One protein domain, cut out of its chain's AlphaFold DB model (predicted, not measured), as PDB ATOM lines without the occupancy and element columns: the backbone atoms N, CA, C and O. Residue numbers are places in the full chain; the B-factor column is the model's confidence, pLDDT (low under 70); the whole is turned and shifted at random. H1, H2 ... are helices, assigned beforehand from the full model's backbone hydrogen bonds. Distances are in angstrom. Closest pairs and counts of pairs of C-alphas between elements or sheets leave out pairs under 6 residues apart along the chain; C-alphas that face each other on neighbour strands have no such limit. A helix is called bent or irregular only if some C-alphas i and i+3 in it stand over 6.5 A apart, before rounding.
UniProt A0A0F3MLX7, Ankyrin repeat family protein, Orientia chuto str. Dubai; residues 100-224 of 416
ATOM      1  N   LEU A 100     -13.759 -22.618 -35.845       89.25
ATOM      2  CA  LEU A 100     -14.425 -21.437 -36.399       89.25
ATOM      3  C   LEU A 100     -13.656 -20.130 -36.231       89.25
ATOM      4  O   LEU A 100     -14.037 -19.134 -36.836       89.25
ATOM      5  N   TRP A 101     -12.578 -20.122 -35.449       89.50
ATOM      6  CA  TRP A 101     -11.884 -18.893 -35.065       89.50
ATOM      7  C   TRP A 101     -11.505 -18.010 -36.265       89.50
ATOM      8  O   TRP A 101     -11.917 -16.861 -36.332       89.50
ATOM      9  N   LYS A 102     -10.859 -18.581 -37.290       87.81
ATOM     10  CA  LYS A 102     -10.481 -17.841 -38.510       87.81
ATOM     11  C   LYS A 102     -11.673 -17.306 -39.313       87.81
ATOM     12  O   LYS A 102     -11.559 -16.270 -39.958       87.81
ATOM     13  N   LEU A 103     -12.804 -18.020 -39.306       88.38
ATOM     14  CA  LEU A 103     -14.047 -17.533 -39.917       88.38
ATOM     15  C   LEU A 103     -14.631 -16.375 -39.101       88.38
ATOM     16  O   LEU A 103     -15.131 -15.412 -39.667       88.38
ATOM     17  N   ALA A 104     -14.562 -16.448 -37.774       92.19
ATOM     18  CA  ALA A 104     -15.037 -15.369 -36.921       92.19
ATOM     19  C   ALA A 104     -14.169 -14.107 -37.083       92.19
ATOM     20  O   ALA A 104     -14.719 -13.034 -37.309       92.19
ATOM     21  N   GLU A 105     -12.836 -14.237 -37.093       89.69
ATOM     22  CA  GLU A 105     -11.897 -13.130 -37.355       89.69
ATOM     23  C   GLU A 105     -12.184 -12.437 -38.692       89.69
ATOM     24  O   GLU A 105     -12.278 -11.212 -38.759       89.69
ATOM     25  N   GLN A 106     -12.373 -13.216 -39.762       87.62
ATOM     26  CA  GLN A 106     -12.707 -12.680 -41.080       87.62
ATOM     27  C   GLN A 106     -14.103 -12.042 -41.122       87.62
ATOM     28  O   GLN A 106     -14.301 -11.076 -41.854       87.62
ATOM     29  N   ALA A 107     -15.073 -12.556 -40.356       90.31
ATOM     30  CA  ALA A 107     -16.404 -11.961 -40.269       90.31
ATOM     31  C   ALA A 107     -16.347 -10.602 -39.561       90.31
ATOM     32  O   ALA A 107     -16.989  -9.662 -40.018       90.31
ATOM     33  N   ILE A 108     -15.533 -10.487 -38.506       90.44
ATOM     34  CA  ILE A 108     -15.283  -9.227 -37.799       90.44
ATOM     35  C   ILE A 108     -14.536  -8.244 -38.708       90.44
ATOM     36  O   ILE A 108     -14.955  -7.101 -38.840       90.44
ATOM     37  N   ALA A 109     -13.480  -8.688 -39.397       87.50
ATOM     38  CA  ALA A 109     -12.703  -7.840 -40.307       87.50
ATOM     39  C   ALA A 109     -13.527  -7.292 -41.487       87.50
ATOM     40  O   ALA A 109     -13.206  -6.234 -42.014       87.50
ATOM     41  N   LYS A 110     -14.579  -8.010 -41.901       85.50
ATOM     42  CA  LYS A 110     -15.529  -7.590 -42.944       85.50
ATOM     43  C   LYS A 110     -16.789  -6.912 -42.393       85.50
ATOM     44  O   LYS A 110     -17.732  -6.728 -43.154       85.50
ATOM     45  N   GLU A 111     -16.855  -6.649 -41.087       89.44
ATOM     46  CA  GLU A 111     -18.033  -6.077 -40.420       89.44
ATOM     47  C   GLU A 111     -19.344  -6.857 -40.706       89.44
ATOM     48  O   GLU A 111     -20.443  -6.312 -40.779       89.44
ATOM     49  N   ASN A 112     -19.264  -8.181 -40.869       89.06
ATOM     50  CA  ASN A 112     -20.420  -9.015 -41.198       89.06
ATOM     51  C   ASN A 112     -21.050  -9.613 -39.929       89.06
ATOM     52  O   ASN A 112     -20.771 -10.755 -39.546       89.06
ATOM     53  N   PHE A 113     -21.929  -8.837 -39.284       91.12
ATOM     54  CA  PHE A 113     -22.636  -9.253 -38.064       91.12
ATOM     55  C   PHE A 113     -23.454 -10.536 -38.256       91.12
ATOM     56  O   PHE A 113     -23.397 -11.426 -37.411       91.12
ATOM     57  N   SER A 114     -24.182 -10.671 -39.367       90.44
ATOM     58  CA  SER A 114     -25.016 -11.849 -39.644       90.44
ATOM     59  C   SER A 114     -24.192 -13.138 -39.694       90.44
ATOM     60  O   SER A 114     -24.599 -14.161 -39.140       90.44
ATOM     61  N   CYS A 115     -23.013 -13.078 -40.318       90.69
ATOM     62  CA  CYS A 115     -22.068 -14.186 -40.350       90.69
ATOM     63  C   CYS A 115     -21.510 -14.478 -38.951       90.69
ATOM     64  O   CYS A 115     -21.581 -15.621 -38.502       90.69
ATOM     65  N   LEU A 116     -21.031 -13.461 -38.222       92.88
ATOM     66  CA  LEU A 116     -20.505 -13.651 -36.864       92.88
ATOM     67  C   LEU A 116     -21.552 -14.263 -35.925       92.88
ATOM     68  O   LEU A 116     -21.252 -15.221 -35.216       92.88
ATOM     69  N   LYS A 117     -22.786 -13.749 -35.966       93.38
ATOM     70  CA  LYS A 117     -23.931 -14.245 -35.197       93.38
ATOM     71  C   LYS A 117     -24.133 -15.740 -35.419       93.38
ATOM     72  O   LYS A 117     -24.165 -16.511 -34.464       93.38
ATOM     73  N   PHE A 118     -24.205 -16.154 -36.682       92.06
ATOM     74  CA  PHE A 118     -24.346 -17.562 -37.033       92.06
ATOM     75  C   PHE A 118     -23.163 -18.405 -36.540       92.06
ATOM     76  O   PHE A 118     -23.366 -19.504 -36.026       92.06
ATOM     77  N   LEU A 119     -21.929 -17.924 -36.716       92.81
ATOM     78  CA  LEU A 119     -20.728 -18.664 -36.324       92.81
ATOM     79  C   LEU A 119     -20.664 -18.856 -34.810       92.81
ATOM     80  O   LEU A 119     -20.311 -19.940 -34.353       92.81
ATOM     81  N   LEU A 120     -21.037 -17.835 -34.039       93.69
ATOM     82  CA  LEU A 120     -21.113 -17.935 -32.590       93.69
ATOM     83  C   LEU A 120     -22.225 -18.903 -32.167       93.69
ATOM     84  O   LEU A 120     -21.954 -19.808 -31.384       93.69
ATOM     85  N   ASP A 121     -23.431 -18.806 -32.740       92.81
ATOM     86  CA  ASP A 121     -24.504 -19.779 -32.480       92.81
ATOM     87  C   ASP A 121     -24.054 -21.216 -32.789       92.81
ATOM     88  O   ASP A 121     -24.251 -22.116 -31.971       92.81
ATOM     89  N   TYR A 122     -23.378 -21.437 -33.921       92.50
ATOM     90  CA  TYR A 122     -22.827 -22.745 -34.272       92.50
ATOM     91  C   TYR A 122     -21.759 -23.198 -33.270       92.50
ATOM     92  O   TYR A 122     -21.765 -24.349 -32.834       92.50
ATOM     93  N   GLN A 123     -20.836 -22.318 -32.878       93.25
ATOM     94  CA  GLN A 123     -19.790 -22.659 -31.918       93.25
ATOM     95  C   GLN A 123     -20.388 -23.144 -30.595       93.25
ATOM     96  O   GLN A 123     -19.934 -24.154 -30.060       93.25
ATOM     97  N   LEU A 124     -21.410 -22.454 -30.090       91.94
ATOM     98  CA  LEU A 124     -22.054 -22.783 -28.822       91.94
ATOM     99  C   LEU A 124     -22.899 -24.059 -28.937       91.94
ATOM    100  O   LEU A 124     -22.697 -25.007 -28.182       91.94
ATOM    101  N   GLN A 125     -23.810 -24.105 -29.914       90.94
ATOM    102  CA  GLN A 125     -24.819 -25.163 -30.043       90.94
ATOM    103  C   GLN A 125     -24.279 -26.456 -30.655       90.94
ATOM    104  O   GLN A 125     -24.848 -27.521 -30.435       90.94
ATOM    105  N   CYS A 126     -23.215 -26.378 -31.457       90.62
ATOM    106  CA  CYS A 126     -22.658 -27.529 -32.161       90.62
ATOM    107  C   CYS A 126     -21.314 -27.937 -31.555       90.62
ATOM    108  O   CYS A 126     -21.185 -29.046 -31.053       90.62
ATOM    109  N   ASN A 127     -20.310 -27.056 -31.577       91.88
ATOM    110  CA  ASN A 127     -18.941 -27.445 -31.218       91.88
ATOM    111  C   ASN A 127     -18.751 -27.634 -29.708       91.88
ATOM    112  O   ASN A 127     -18.261 -28.677 -29.275       91.88
ATOM    113  N   ILE A 128     -19.131 -26.639 -28.905       91.38
ATOM    114  CA  ILE A 128     -18.996 -26.684 -27.444       91.38
ATOM    115  C   ILE A 128     -19.967 -27.710 -26.868       91.38
ATOM    116  O   ILE A 128     -19.526 -28.603 -26.148       91.38
ATOM    117  N   ALA A 129     -21.242 -27.660 -27.262       91.56
ATOM    118  CA  ALA A 129     -22.226 -28.645 -26.821       91.56
ATOM    119  C   ALA A 129     -21.791 -30.089 -27.131       91.56
ATOM    120  O   ALA A 129     -21.899 -30.954 -26.270       91.56
ATOM    121  N   TYR A 130     -21.213 -30.354 -28.312       91.19
ATOM    122  CA  TYR A 130     -20.683 -31.683 -28.625       91.19
ATOM    123  C   TYR A 130     -19.458 -32.056 -27.785       91.19
ATOM    124  O   TYR A 130     -19.337 -33.199 -27.335       91.19
ATOM    125  N   LYS A 131     -18.525 -31.116 -27.585       90.81
ATOM    126  CA  LYS A 131     -17.301 -31.360 -26.812       90.81
ATOM    127  C   LYS A 131     -17.624 -31.825 -25.390       90.81
ATOM    128  O   LYS A 131     -16.994 -32.769 -24.925       90.81
ATOM    129  N   PHE A 132     -18.626 -31.213 -24.767       90.94
ATOM    130  CA  PHE A 132     -19.032 -31.459 -23.381       90.94
ATOM    131  C   PHE A 132     -20.327 -32.286 -23.264       90.94
ATOM    132  O   PHE A 132     -20.968 -32.312 -22.222       90.94
ATOM    133  N   ARG A 133     -20.735 -32.994 -24.327       89.50
ATOM    134  CA  ARG A 133     -22.026 -33.715 -24.392       89.50
ATOM    135  C   ARG A 133     -22.221 -34.812 -23.340       89.50
ATOM    136  O   ARG A 133     -23.353 -35.175 -23.055       89.50
ATOM    137  N   ASN A 134     -21.124 -35.354 -22.813       87.56
ATOM    138  CA  ASN A 134     -21.141 -36.417 -21.807       87.56
ATOM    139  C   ASN A 134     -21.040 -35.873 -20.375       87.56
ATOM    140  O   ASN A 134     -21.013 -36.662 -19.436       87.56
ATOM    141  N   GLU A 135     -20.926 -34.556 -20.200       87.31
ATOM    142  CA  GLU A 135     -20.842 -33.948 -18.877       87.31
ATOM    143  C   GLU A 135     -22.233 -33.682 -18.317       87.31
ATOM    144  O   GLU A 135     -23.065 -33.024 -18.945       87.31
ATOM    145  N   GLU A 136     -22.474 -34.183 -17.108       79.62
ATOM    146  CA  GLU A 136     -23.753 -34.011 -16.414       79.62
ATOM    147  C   GLU A 136     -23.980 -32.546 -16.015       79.62
ATOM    148  O   GLU A 136     -25.084 -32.018 -16.152       79.62
ATOM    149  N   ASN A 137     -22.914 -31.854 -15.599       81.44
ATOM    150  CA  ASN A 137     -22.952 -30.445 -15.225       81.44
ATOM    151  C   ASN A 137     -22.437 -29.576 -16.375       81.44
ATOM    152  O   ASN A 137     -21.259 -29.604 -16.709       81.44
ATOM    153  N   GLN A 138     -23.295 -28.712 -16.920       82.25
ATOM    154  CA  GLN A 138     -22.988 -27.802 -18.040       82.25
ATOM    155  C   GLN A 138     -21.978 -26.678 -17.699       82.25
ATOM    156  O   GLN A 138     -21.893 -25.672 -18.402       82.25
ATOM    157  N   SER A 139     -21.222 -26.805 -16.606       85.69
ATOM    158  CA  SER A 139     -20.290 -25.781 -16.128       85.69
ATOM    159  C   SER A 139     -19.107 -25.596 -17.081       85.69
ATOM    160  O   SER A 139     -18.819 -24.463 -17.472       85.69
ATOM    161  N   GLU A 140     -18.464 -26.675 -17.540       87.25
ATOM    162  CA  GLU A 140     -17.306 -26.545 -18.435       87.25
ATOM    163  C   GLU A 140     -17.704 -26.026 -19.821       87.25
ATOM    164  O   GLU A 140     -16.996 -25.202 -20.409       87.25
ATOM    165  N   ALA A 141     -18.883 -26.428 -20.309       88.31
ATOM    166  CA  ALA A 141     -19.476 -25.892 -21.531       88.31
ATOM    167  C   ALA A 141     -19.679 -24.371 -21.442       88.31
ATOM    168  O   ALA A 141     -19.292 -23.644 -22.363       88.31
ATOM    169  N   LYS A 142     -20.207 -23.873 -20.314       86.94
ATOM    170  CA  LYS A 142     -20.347 -22.433 -20.051       86.94
ATOM    171  C   LYS A 142     -18.995 -21.726 -20.007       86.94
ATOM    172  O   LYS A 142     -18.815 -20.721 -20.690       86.94
ATOM    173  N   VAL A 143     -18.009 -22.273 -19.294       86.88
ATOM    174  CA  VAL A 143     -16.653 -21.697 -19.237       86.88
ATOM    175  C   VAL A 143     -16.017 -21.631 -20.629       86.88
ATOM    176  O   VAL A 143     -15.387 -20.634 -20.984       86.88
ATOM    177  N   ALA A 144     -16.185 -22.665 -21.453       89.12
ATOM    178  CA  ALA A 144     -15.682 -22.671 -22.821       89.12
ATOM    179  C   ALA A 144     -16.386 -21.637 -23.714       89.12
ATOM    180  O   ALA A 144     -15.725 -21.003 -24.540       89.12
ATOM    181  N   ALA A 145     -17.697 -21.446 -23.537       89.50
ATOM    182  CA  ALA A 145     -18.469 -20.417 -24.228       89.50
ATOM    183  C   ALA A 145     -17.961 -19.014 -23.871       89.50
ATOM    184  O   ALA A 145     -17.626 -18.237 -24.766       89.50
ATOM    185  N   VAL A 146     -17.804 -18.737 -22.574       86.69
ATOM    186  CA  VAL A 146     -17.257 -17.474 -22.061       86.69
ATOM    187  C   VAL A 146     -15.858 -17.220 -22.617       86.69
ATOM    188  O   VAL A 146     -15.610 -16.143 -23.147       86.69
ATOM    189  N   LYS A 147     -14.961 -18.216 -22.595       87.00
ATOM    190  CA  LYS A 147     -13.603 -18.094 -23.159       87.00
ATOM    191  C   LYS A 147     -13.608 -17.769 -24.655       87.00
ATOM    192  O   LYS A 147     -12.792 -16.970 -25.110       87.00
ATOM    193  N   PHE A 148     -14.514 -18.373 -25.423       89.88
ATOM    194  CA  PHE A 148     -14.630 -18.086 -26.851       89.88
ATOM    195  C   PHE A 148     -15.134 -16.656 -27.102       89.88
ATOM    196  O   PHE A 148     -14.510 -15.926 -27.874       89.88
ATOM    197  N   CYS A 149     -16.201 -16.230 -26.415       89.50
ATOM    198  CA  CYS A 149     -16.719 -14.859 -26.496       89.50
ATOM    199  C   CYS A 149     -15.674 -13.823 -26.055       89.50
ATOM    200  O   CYS A 149     -15.480 -12.823 -26.737       89.50
ATOM    201  N   ALA A 150     -14.959 -14.089 -24.960       84.94
ATOM    202  CA  ALA A 150     -13.853 -13.273 -24.463       84.94
ATOM    203  C   ALA A 150     -12.762 -13.067 -25.520       84.94
ATOM    204  O   ALA A 150     -12.309 -11.944 -25.738       84.94
ATOM    205  N   GLY A 151     -12.376 -14.137 -26.221       87.00
ATOM    206  CA  GLY A 151     -11.445 -14.041 -27.339       87.00
ATOM    207  C   GLY A 151     -11.974 -13.132 -28.451       87.00
ATOM    208  O   GLY A 151     -11.240 -12.268 -28.931       87.00
ATOM    209  N   LEU A 152     -13.233 -13.312 -28.868       89.75
ATOM    210  CA  LEU A 152     -13.832 -12.489 -29.924       89.75
ATOM    211  C   LEU A 152     -13.886 -11.013 -29.533       89.75
ATOM    212  O   LEU A 152     -13.547 -10.165 -30.352       89.75
ATOM    213  N   LEU A 153     -14.252 -10.707 -28.287       86.69
ATOM    214  CA  LEU A 153     -14.227  -9.346 -27.751       86.69
ATOM    215  C   LEU A 153     -12.809  -8.764 -27.763       86.69
ATOM    216  O   LEU A 153     -12.631  -7.617 -28.161       86.69
ATOM    217  N   GLY A 154     -11.794  -9.561 -27.410       83.31
ATOM    218  CA  GLY A 154     -10.386  -9.174 -27.535       83.31
ATOM    219  C   GLY A 154      -9.996  -8.804 -28.967       83.31
ATOM    220  O   GLY A 154      -9.357  -7.776 -29.189       83.31
ATOM    221  N   TYR A 155     -10.432  -9.597 -29.946       86.62
ATOM    222  CA  TYR A 155     -10.180  -9.319 -31.360       86.62
ATOM    223  C   TYR A 155     -10.956  -8.092 -31.860       86.62
ATOM    224  O   TYR A 155     -10.384  -7.256 -32.551       86.62
ATOM    225  N   ILE A 156     -12.228  -7.933 -31.477       87.00
ATOM    226  CA  ILE A 156     -13.020  -6.730 -31.778       87.00
ATOM    227  C   ILE A 156     -12.319  -5.487 -31.220       87.00
ATOM    228  O   ILE A 156     -12.137  -4.517 -31.945       87.00
ATOM    229  N   ASN A 157     -11.857  -5.533 -29.970       81.25
ATOM    230  CA  ASN A 157     -11.145  -4.427 -29.339       81.25
ATOM    231  C   ASN A 157      -9.839  -4.078 -30.078       81.25
ATOM    232  O   ASN A 157      -9.545  -2.910 -30.310       81.25
ATOM    233  N   MET A 158      -9.080  -5.088 -30.516       81.50
ATOM    234  CA  MET A 158      -7.906  -4.878 -31.368       81.50
ATOM    235  C   MET A 158      -8.278  -4.156 -32.670       81.50
ATOM    236  O   MET A 158      -7.602  -3.201 -33.036       81.50
ATOM    237  N   ARG A 159      -9.371  -4.559 -33.333       82.75
ATOM    238  CA  ARG A 159      -9.868  -3.896 -34.549       82.75
ATOM    239  C   ARG A 159     -10.276  -2.448 -34.278       82.75
ATOM    240  O   ARG A 159      -9.885  -1.575 -35.035       82.75
ATOM    241  N   LEU A 160     -10.988  -2.179 -33.186       78.75
ATOM    242  CA  LEU A 160     -11.350  -0.814 -32.780       78.75
ATOM    243  C   LEU A 160     -10.116   0.066 -32.506       78.75
ATOM    244  O   LEU A 160     -10.172   1.283 -32.685       78.75
ATOM    245  N   ASN A 161      -8.990  -0.531 -32.100       74.69
ATOM    246  CA  ASN A 161      -7.725   0.173 -31.883       74.69
ATOM    247  C   ASN A 161      -6.937   0.467 -33.162       74.69
ATOM    248  O   ASN A 161      -6.127   1.392 -33.141       74.69
ATOM    249  N   GLU A 162      -7.153  -0.271 -34.253       74.31
ATOM    250  CA  GLU A 162      -6.483   0.012 -35.524       74.31
ATOM    251  C   GLU A 162      -6.842   1.439 -35.978       74.31
ATOM    252  O   GLU A 162      -8.011   1.804 -36.096       74.31
ATOM    253  N   ILE A 163      -5.820   2.281 -36.142       56.72
ATOM    254  CA  ILE A 163      -5.955   3.661 -36.613       56.72
ATOM    255  C   ILE A 163      -6.011   3.603 -38.136       56.72
ATOM    256  O   ILE A 163      -5.124   3.008 -38.754       56.72
ATOM    257  N   ASP A 164      -7.008   4.239 -38.748       51.62
ATOM    258  CA  ASP A 164      -6.902   4.579 -40.162       51.62
ATOM    259  C   ASP A 164      -5.877   5.716 -40.290       51.62
ATOM    260  O   ASP A 164      -6.156   6.884 -40.021       51.62
ATOM    261  N   VAL A 165      -4.637   5.336 -40.615       48.28
ATOM    262  CA  VAL A 165      -3.458   6.220 -40.681       48.28
ATOM    263  C   VAL A 165      -3.632   7.327 -41.734       48.28
ATOM    264  O   VAL A 165      -2.842   8.266 -41.770       48.28
ATOM    265  N   VAL A 166      -4.636   7.213 -42.611       45.09
ATOM    266  CA  VAL A 166      -4.849   8.131 -43.736       45.09
ATOM    267  C   VAL A 166      -6.005   9.097 -43.492       45.09
ATOM    268  O   VAL A 166      -5.928  10.234 -43.953       45.09
ATOM    269  N   THR A 167      -7.064   8.679 -42.799       54.34
ATOM    270  CA  THR A 167      -8.290   9.488 -42.671       54.34
ATOM    271  C   THR A 167      -8.439  10.177 -41.318       54.34
ATOM    272  O   THR A 167      -9.199  11.132 -41.237       54.34
ATOM    273  N   GLU A 168      -7.745   9.722 -40.263       52.44
ATOM    274  CA  GLU A 168      -8.027  10.115 -38.865       52.44
ATOM    275  C   GLU A 168      -9.504   9.899 -38.447       52.44
ATOM    276  O   GLU A 168      -9.917  10.313 -37.362       52.44
ATOM    277  N   GLU A 169     -10.306   9.204 -39.264       46.66
ATOM    278  CA  GLU A 169     -11.724   8.958 -39.021       46.66
ATOM    279  C   GLU A 169     -11.935   7.604 -38.308       46.66
ATOM    280  O   GLU A 169     -11.204   6.634 -38.541       46.66
ATOM    281  N   PRO A 170     -12.924   7.497 -37.402       50.91
ATOM    282  CA  PRO A 170     -13.293   6.227 -36.784       50.91
ATOM    283  C   PRO A 170     -13.712   5.178 -37.832       50.91
ATOM    284  O   PRO A 170     -14.407   5.500 -38.791       50.91
ATOM    285  N   MET A 171     -13.342   3.905 -37.614       54.25
ATOM    286  CA  MET A 171     -13.777   2.765 -38.443       54.25
ATOM    287  C   MET A 171     -15.287   2.802 -38.759       54.25
ATOM    288  O   MET A 171     -16.118   3.107 -37.902       54.25
ATOM    289  N   THR A 172     -15.618   2.407 -39.986       55.25
ATOM    290  CA  THR A 172     -16.854   2.630 -40.757       55.25
ATOM    291  C   THR A 172     -18.215   2.215 -40.165       55.25
ATOM    292  O   THR A 172     -19.228   2.491 -40.807       55.25
ATOM    293  N   SER A 173     -18.322   1.622 -38.966       66.06
ATOM    294  CA  SER A 173     -19.628   1.427 -38.302       66.06
ATOM    295  C   SER A 173     -19.514   1.049 -36.815       66.06
ATOM    296  O   SER A 173     -19.576  -0.133 -36.455       66.06
ATOM    297  N   ASP A 174     -19.443   2.051 -35.925       79.25
ATOM    298  CA  ASP A 174     -19.662   1.891 -34.468       79.25
ATOM    299  C   ASP A 174     -20.887   0.993 -34.192       79.25
ATOM    300  O   ASP A 174     -20.814   0.037 -33.428       79.25
ATOM    301  N   ILE A 175     -21.971   1.186 -34.955       87.25
ATOM    302  CA  ILE A 175     -23.225   0.415 -34.879       87.25
ATOM    303  C   ILE A 175     -23.020  -1.089 -35.130       87.25
ATOM    304  O   ILE A 175     -23.646  -1.931 -34.478       87.25
ATOM    305  N   THR A 176     -22.202  -1.467 -36.112       89.75
ATOM    306  CA  THR A 176     -21.992  -2.881 -36.449       89.75
ATOM    307  C   THR A 176     -21.166  -3.564 -35.371       89.75
ATOM    308  O   THR A 176     -21.534  -4.654 -34.924       89.75
ATOM    309  N   PHE A 177     -20.088  -2.921 -34.919       89.19
ATOM    310  CA  PHE A 177     -19.282  -3.437 -33.818       89.19
ATOM    311  C   PHE A 177     -20.079  -3.496 -32.515       89.19
ATOM    312  O   PHE A 177     -20.020  -4.515 -31.833       89.19
ATOM    313  N   ALA A 178     -20.910  -2.492 -32.233       90.38
ATOM    314  CA  ALA A 178     -21.891  -2.499 -31.153       90.38
ATOM    315  C   ALA A 178     -22.741  -3.780 -31.166       90.38
ATOM    316  O   ALA A 178     -22.748  -4.530 -30.191       90.38
ATOM    317  N   LYS A 179     -23.374  -4.115 -32.298       93.00
ATOM    318  CA  LYS A 179     -24.158  -5.360 -32.430       93.00
ATOM    319  C   LYS A 179     -23.322  -6.613 -32.164       93.00
ATOM    320  O   LYS A 179     -23.813  -7.560 -31.552       93.00
ATOM    321  N   MET A 180     -22.071  -6.647 -32.630       92.69
ATOM    322  CA  MET A 180     -21.166  -7.776 -32.390       92.69
ATOM    323  C   MET A 180     -20.805  -7.916 -30.904       92.69
ATOM    324  O   MET A 180     -20.843  -9.030 -30.379       92.69
ATOM    325  N   VAL A 181     -20.488  -6.803 -30.235       90.56
ATOM    326  CA  VAL A 181     -20.157  -6.745 -28.805       90.56
ATOM    327  C   VAL A 181     -21.356  -7.178 -27.967       90.56
ATOM    328  O   VAL A 181     -21.227  -8.114 -27.179       90.56
ATOM    329  N   ASP A 182     -22.526  -6.580 -28.197       91.50
ATOM    330  CA  ASP A 182     -23.766  -6.904 -27.481       91.50
ATOM    331  C   ASP A 182     -24.110  -8.393 -27.593       91.50
ATOM    332  O   ASP A 182     -24.396  -9.077 -26.606       91.50
ATOM    333  N   TYR A 183     -23.994  -8.940 -28.802       93.56
ATOM    334  CA  TYR A 183     -24.285 -10.344 -29.036       93.56
ATOM    335  C   TYR A 183     -23.279 -11.279 -28.342       93.56
ATOM    336  O   TYR A 183     -23.685 -12.290 -27.764       93.56
ATOM    337  N   CYS A 184     -21.983 -10.944 -28.336       91.00
ATOM    338  CA  CYS A 184     -20.970 -11.715 -27.605       91.00
ATOM    339  C   CYS A 184     -21.210 -11.686 -26.086       91.00
ATOM    340  O   CYS A 184     -21.128 -12.734 -25.440       91.00
ATOM    341  N   LEU A 185     -21.541 -10.515 -25.529       87.69
ATOM    342  CA  LEU A 185     -21.833 -10.338 -24.104       87.69
ATOM    343  C   LEU A 185     -23.103 -11.096 -23.696       87.69
ATOM    344  O   LEU A 185     -23.072 -11.881 -22.746       87.69
ATOM    345  N   THR A 186     -24.173 -10.991 -24.489       89.81
ATOM    346  CA  THR A 186     -25.431 -11.727 -24.276       89.81
ATOM    347  C   THR A 186     -25.208 -13.241 -24.233       89.81
ATOM    348  O   THR A 186     -25.738 -13.935 -23.366       89.81
ATOM    349  N   LYS A 187     -24.385 -13.781 -25.139       88.81
ATOM    350  CA  LYS A 187     -24.068 -15.220 -25.171       88.81
ATOM    351  C   LYS A 187     -23.169 -15.694 -24.034       88.81
ATOM    352  O   LYS A 187     -23.069 -16.897 -23.814       88.81
ATOM    353  N   SER A 188     -22.537 -14.769 -23.323       80.62
ATOM    354  CA  SER A 188     -21.707 -15.066 -22.159       80.62
ATOM    355  C   SER A 188     -22.469 -15.024 -20.827       80.62
ATOM    356  O   SER A 188     -21.840 -15.078 -19.775       80.62
ATOM    357  N   GLU A 189     -23.807 -14.919 -20.859       73.06
ATOM    358  CA  GLU A 189     -24.675 -14.789 -19.671       73.06
ATOM    359  C   GLU A 189     -24.248 -13.639 -18.730       73.06
ATOM    360  O   GLU A 189     -24.455 -13.712 -17.522       73.06
ATOM    361  N   GLY A 190     -23.596 -12.591 -19.254       59.47
ATOM    362  CA  GLY A 190     -23.059 -11.495 -18.437       59.47
ATOM    363  C   GLY A 190     -21.914 -11.895 -17.491       59.47
ATOM    364  O   GLY A 190     -21.483 -11.078 -16.683       59.47
ATOM    365  N   GLN A 191     -21.381 -13.124 -17.582       57.59
ATOM    366  CA  GLN A 191     -20.205 -13.553 -16.803       57.59
ATOM    367  C   GLN A 191     -18.926 -12.837 -17.252       57.59
ATOM    368  O   GLN A 191     -17.939 -12.784 -16.522       57.59
ATOM    369  N   ILE A 192     -18.953 -12.257 -18.451       58.28
ATOM    370  CA  ILE A 192     -18.013 -11.228 -18.872       58.28
ATOM    371  C   ILE A 192     -18.609  -9.915 -18.368       58.28
ATOM    372  O   ILE A 192     -19.412  -9.321 -19.078       58.28
ATOM    373  N   GLN A 193     -18.276  -9.461 -17.160       55.09
ATOM    374  CA  GLN A 193     -18.814  -8.205 -16.594       55.09
ATOM    375  C   GLN A 193     -18.193  -6.953 -17.268       55.09
ATOM    376  O   GLN A 193     -17.624  -6.073 -16.639       55.09
ATOM    377  N   ALA A 194     -18.237  -6.930 -18.603       50.94
ATOM    378  CA  ALA A 194     -17.870  -5.864 -19.530       50.94
ATOM    379  C   ALA A 194     -16.412  -5.339 -19.485       50.94
ATOM    380  O   ALA A 194     -16.149  -4.181 -19.801       50.94
ATOM    381  N   MET A 195     -15.473  -6.289 -19.299       51.84
ATOM    382  CA  MET A 195     -14.067  -6.329 -19.787       51.84
ATOM    383  C   MET A 195     -12.924  -6.362 -18.753       51.84
ATOM    384  O   MET A 195     -11.786  -6.008 -19.061       51.84
ATOM    385  N   GLN A 196     -13.132  -6.964 -17.581       51.47
ATOM    386  CA  GLN A 196     -12.017  -7.628 -16.886       51.47
ATOM    387  C   GLN A 196     -11.633  -8.922 -17.620       51.47
ATOM    388  O   GLN A 196     -11.994 -10.025 -17.226       51.47
ATOM    389  N   LEU A 197     -10.933  -8.784 -18.740       50.09
ATOM    390  CA  LEU A 197     -10.286  -9.900 -19.423       50.09
ATOM    391  C   LEU A 197      -8.798  -9.854 -19.062       50.09
ATOM    392  O   LEU A 197      -8.239  -8.762 -18.933       50.09
ATOM    393  N   ASP A 198      -8.174 -11.013 -18.855       43.34
ATOM    394  CA  ASP A 198      -6.775 -11.136 -18.421       43.34
ATOM    395  C   ASP A 198      -5.802 -10.566 -19.470       43.34
ATOM    396  O   ASP A 198      -5.270 -11.263 -20.330       43.34
ATOM    397  N   GLY A 199      -5.598  -9.250 -19.409       51.38
ATOM    398  CA  GLY A 199      -4.640  -8.481 -20.188       51.38
ATOM    399  C   GLY A 199      -4.800  -6.971 -19.936       51.38
ATOM    400  O   GLY A 199      -5.924  -6.495 -19.759       51.38
ATOM    401  N   PRO A 200      -3.709  -6.179 -19.947       50.78
ATOM    402  CA  PRO A 200      -3.763  -4.725 -19.739       50.78
ATOM    403  C   PRO A 200      -4.583  -3.968 -20.805       50.78
ATOM    404  O   PRO A 200      -4.974  -2.834 -20.569       50.78
ATOM    405  N   VAL A 201      -4.885  -4.597 -21.950       48.69
ATOM    406  CA  VAL A 201      -5.571  -3.987 -23.108       48.69
ATOM    407  C   VAL A 201      -7.108  -4.023 -23.001       48.69
ATOM    408  O   VAL A 201      -7.787  -3.244 -23.662       48.69
ATOM    409  N   LEU A 202      -7.683  -4.920 -22.186       48.84
ATOM    410  CA  LEU A 202      -9.142  -5.132 -22.134       48.84
ATOM    411  C   LEU A 202      -9.821  -4.425 -20.954       48.84
ATOM    412  O   LEU A 202     -10.942  -3.949 -21.102       48.84
ATOM    413  N   LYS A 203      -9.116  -4.227 -19.831       56.59
ATOM    414  CA  LYS A 203      -9.620  -3.445 -18.679       56.59
ATOM    415  C   LYS A 203      -9.877  -1.965 -19.005       56.59
ATOM    416  O   LYS A 203     -10.462  -1.241 -18.211       56.59
ATOM    417  N   THR A 204      -9.437  -1.501 -20.171       66.56
ATOM    418  CA  THR A 204      -9.415  -0.091 -20.580       66.56
ATOM    419  C   THR A 204     -10.331   0.191 -21.765       66.56
ATOM    420  O   THR A 204     -10.333   1.293 -22.301       66.56
ATOM    421  N   SER A 205     -11.117  -0.789 -22.199       73.56
ATOM    422  CA  SER A 205     -11.908  -0.676 -23.422       73.56
ATOM    423  C   SER A 205     -12.997   0.398 -23.348       73.56
ATOM    424  O   SER A 205     -13.193   1.105 -24.332       73.56
ATOM    425  N   LEU A 206     -13.654   0.598 -22.192       83.19
ATOM    426  CA  LEU A 206     -14.591   1.721 -22.015       83.19
ATOM    427  C   LEU A 206     -13.874   3.074 -22.178       83.19
ATOM    428  O   LEU A 206     -14.390   3.962 -22.845       83.19
ATOM    429  N   HIS A 207     -12.651   3.197 -21.650       81.00
ATOM    430  CA  HIS A 207     -11.831   4.408 -21.767       81.00
ATOM    431  C   HIS A 207     -11.488   4.698 -23.236       81.00
ATOM    432  O   HIS A 207     -11.632   5.826 -23.696       81.00
ATOM    433  N   MET A 208     -11.094   3.668 -23.989       80.62
ATOM    434  CA  MET A 208     -10.800   3.794 -25.418       80.62
ATOM    435  C   MET A 208     -12.038   4.184 -26.233       80.62
ATOM    436  O   MET A 208     -11.960   5.085 -27.066       80.62
ATOM    437  N   CYS A 209     -13.188   3.559 -25.966       84.75
ATOM    438  CA  CYS A 209     -14.429   3.897 -26.660       84.75
ATOM    439  C   CYS A 209     -14.828   5.358 -26.413       84.75
ATOM    440  O   CYS A 209     -15.284   6.019 -27.339       84.75
ATOM    441  N   ILE A 210     -14.603   5.876 -25.198       86.75
ATOM    442  CA  ILE A 210     -14.826   7.289 -24.856       86.75
ATOM    443  C   ILE A 210     -13.891   8.197 -25.657       86.75
ATOM    444  O   ILE A 210     -14.372   9.120 -26.305       86.75
ATOM    445  N   GLN A 211     -12.585   7.910 -25.689       81.81
ATOM    446  CA  GLN A 211     -11.616   8.702 -26.463       81.81
ATOM    447  C   GLN A 211     -11.949   8.748 -27.960       81.81
ATOM    448  O   GLN A 211     -11.721   9.761 -28.617       81.81
ATOM    449  N   LYS A 212     -12.493   7.652 -28.496       80.50
ATOM    450  CA  LYS A 212     -12.883   7.527 -29.906       80.50
ATOM    451  C   LYS A 212     -14.341   7.913 -30.190       80.50
ATOM    452  O   LYS A 212     -14.760   7.829 -31.340       80.50
ATOM    453  N   ASN A 213     -15.107   8.337 -29.181       85.19
ATOM    454  CA  ASN A 213     -16.533   8.665 -29.288       85.19
ATOM    455  C   ASN A 213     -17.407   7.536 -29.883       85.19
ATOM    456  O   ASN A 213     -18.348   7.796 -30.633       85.19
ATOM    457  N   TYR A 214     -17.128   6.276 -29.538       86.69
ATOM    458  CA  TYR A 214     -17.940   5.111 -29.925       86.69
ATOM    459  C   TYR A 214     -19.204   4.992 -29.064       86.69
ATOM    460  O   TYR A 214     -19.308   4.135 -28.185       86.69
ATOM    461  N   PHE A 215     -20.150   5.909 -29.274       87.88
ATOM    462  CA  PHE A 215     -21.356   6.058 -28.459       87.88
ATOM    463  C   PHE A 215     -22.200   4.785 -28.362       87.88
ATOM    464  O   PHE A 215     -22.705   4.477 -27.279       87.88
ATOM    465  N   GLU A 216     -22.368   4.039 -29.454       89.50
ATOM    466  CA  GLU A 216     -23.217   2.847 -29.453       89.50
ATOM    467  C   GLU A 216     -22.555   1.698 -28.692       89.50
ATOM    468  O   GLU A 216     -23.214   1.034 -27.885       89.50
ATOM    469  N   ILE A 217     -21.240   1.514 -28.851       88.06
ATOM    470  CA  ILE A 217     -20.493   0.566 -28.022       88.06
ATOM    471  C   ILE A 217     -20.550   0.983 -26.549       88.06
ATOM    472  O   ILE A 217     -20.843   0.138 -25.709       88.06
ATOM    473  N   ILE A 218     -20.346   2.264 -26.215       89.38
ATOM    474  CA  ILE A 218     -20.423   2.750 -24.825       89.38
ATOM    475  C   ILE A 218     -21.773   2.389 -24.205       89.38
ATOM    476  O   ILE A 218     -21.799   1.780 -23.138       89.38
ATOM    477  N   LYS A 219     -22.893   2.679 -24.881       88.69
ATOM    478  CA  LYS A 219     -24.238   2.329 -24.386       88.69
ATOM    479  C   LYS A 219     -24.374   0.836 -24.093       88.69
ATOM    480  O   LYS A 219     -24.883   0.473 -23.038       88.69
ATOM    481  N   ILE A 220     -23.897  -0.025 -24.992       88.38
ATOM    482  CA  ILE A 220     -23.929  -1.481 -24.797       88.38
ATOM    483  C   ILE A 220     -23.071  -1.898 -23.603       88.38
ATOM    484  O   ILE A 220     -23.513  -2.689 -22.775       88.38
ATOM    485  N   LEU A 221     -21.865  -1.349 -23.467       86.75
ATOM    486  CA  LEU A 221     -21.000  -1.655 -22.329       86.75
ATOM    487  C   LEU A 221     -21.652  -1.259 -20.998       86.75
ATOM    488  O   LEU A 221     -21.606  -2.035 -20.045       86.75
ATOM    489  N   LEU A 222     -22.316  -0.100 -20.945       86.19
ATOM    490  CA  LEU A 222     -23.056   0.351 -19.765       86.19
ATOM    491  C   LEU A 222     -24.275  -0.542 -19.468       86.19
ATOM    492  O   LEU A 222     -24.512  -0.886 -18.310       86.19
ATOM    493  N   GLN A 223     -25.012  -0.988 -20.492       85.94
ATOM    494  CA  GLN A 223     -26.122  -1.943 -20.337       85.94
ATOM    495  C   GLN A 223     -25.666  -3.283 -19.741       85.94
ATOM    496  O   GLN A 223     -26.386  -3.882 -18.941       85.94
ATOM    497  N   HIS A 224     -24.461  -3.730 -20.096       82.75
ATOM    498  CA  HIS A 224     -23.838  -4.951 -19.575       82.75
ATOM    499  C   HIS A 224     -22.990  -4.714 -18.309       82.75
ATOM    500  O   HIS A 224     -22.134  -5.533 -17.985       82.75
TER     501      HIS A 224
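Overview. This is residues 100 to 224 of the 416 residues of the protein "Ankyrin repeat family protein" of Orientia chuto str. Dubai (UniProt A0A0F3MLX7). Three long helices, H2, H3 and H4, form an up-and-down bundle; the short helix H1 folds back on the first part of H2 and also packs on the later part of H3, while the short helical hairpin of H5 and H6 packs on H4 through H6, with H5 beyond H6 and apart from H4. The helices run mostly along the length of a rod, with the link from H2 to H3 at one end and the long link from H3 to H4 at the other. The printed part has 125 residues with six named helices, H1 to H6 in order along the chain, and no named strand; the class is all helix, with 81 residues in named elements. It is compact, with a radius of gyration of the C-alphas of 14.9 A, and the C-alphas span 52 by 25 by 22 A.

Along the chain. From the first printed residue, Leu 100, the path enters H1, residues 101 to 109, whose C-alpha 101 is at (-11.884, -18.893, -35.065). H2 holds residues 113 to 131 and measures 25.4 A from first to last C-alpha. It is irregular, but only just: C-alphas 125 and 128 are 6.6 A apart, and its line is a rough one. H3, residues 139 to 161, is the longest helix at 32.9 A and begins with C-alpha 139 at (-20.290, -25.781, -16.128). H4 follows with residues 174 to 187, 20.0 A long. H5 is short, residues 205 to 211, 9.9 A. H6, residues 215 to 223, measures 12.4 A and ends with C-alpha 223 at (-26.122, -1.943, -20.337).

Arrangement. H2, H3 and H4 form the up-and-down bundle, each running against the one before it in the chain. H3 and H4 are a helical hairpin and touch at a shallow tilt of 13 degrees, opposite ways; their closest C-alphas, those of Cys 149 and Cys 184, are 5.4 A apart. H2 and H3, also a hairpin, touch at a shallow tilt of 28 degrees, through residues 124 to 131 of H2 and 141 to 145 of H3 alone, closest at the C-alphas of Ile 128 and Ala 141, 6.0 A. With residues 113 to 120 alone, H2 touches H4, the same way at 18 degrees, closest at the C-alphas of Phe 113 and Met 180, 6.0 A. The same stretch of H2 touches H1, with which it forms a hairpin; the C-alphas of Ala 107 and Leu 116, their closest, are 5.6 A apart. H1 also touches residues 152 to 159 of H3, at a tilt of 36 degrees that is only just steep, closest at the C-alphas of Ile 108 and Ile 156, 6.9 A. H1 and H4 are only just apart, 8.1 A at the closest. H6 touches H4, the same way at a shallow tilt of 19 degrees, with the C-alphas of Ala 178 and Ile 217 closest at 4.6 A. H5 and H6 are a hairpin that touches at 36 degrees, only just steep, closest at the C-alphas of Cys 209 and Ile 218, 6.4 A. H5 is close to H3 but not clearly touching, 7.0 A between the C-alphas of Asn 157 and Ser 205, and it is apart from H4. Every O i to N i+4 pair is within hydrogen-bond range in H1, H3, H4, H5 and H6; in H2, 13 of 15 are.

Size, cuts and confidence. The two C-alphas farthest apart, those of Glu 136 and Val 166, are 53.7 A from each other. The printed part has no cut. The links from H3 to H4, 12 residues, and from H4 to H5, 17 residues, are long; those from H1 to H2 and H5 to H6 are tight. The mean pLDDT of the printed part is 80.3, and it is under 70 in residues 163 to 173 and 190 to 204.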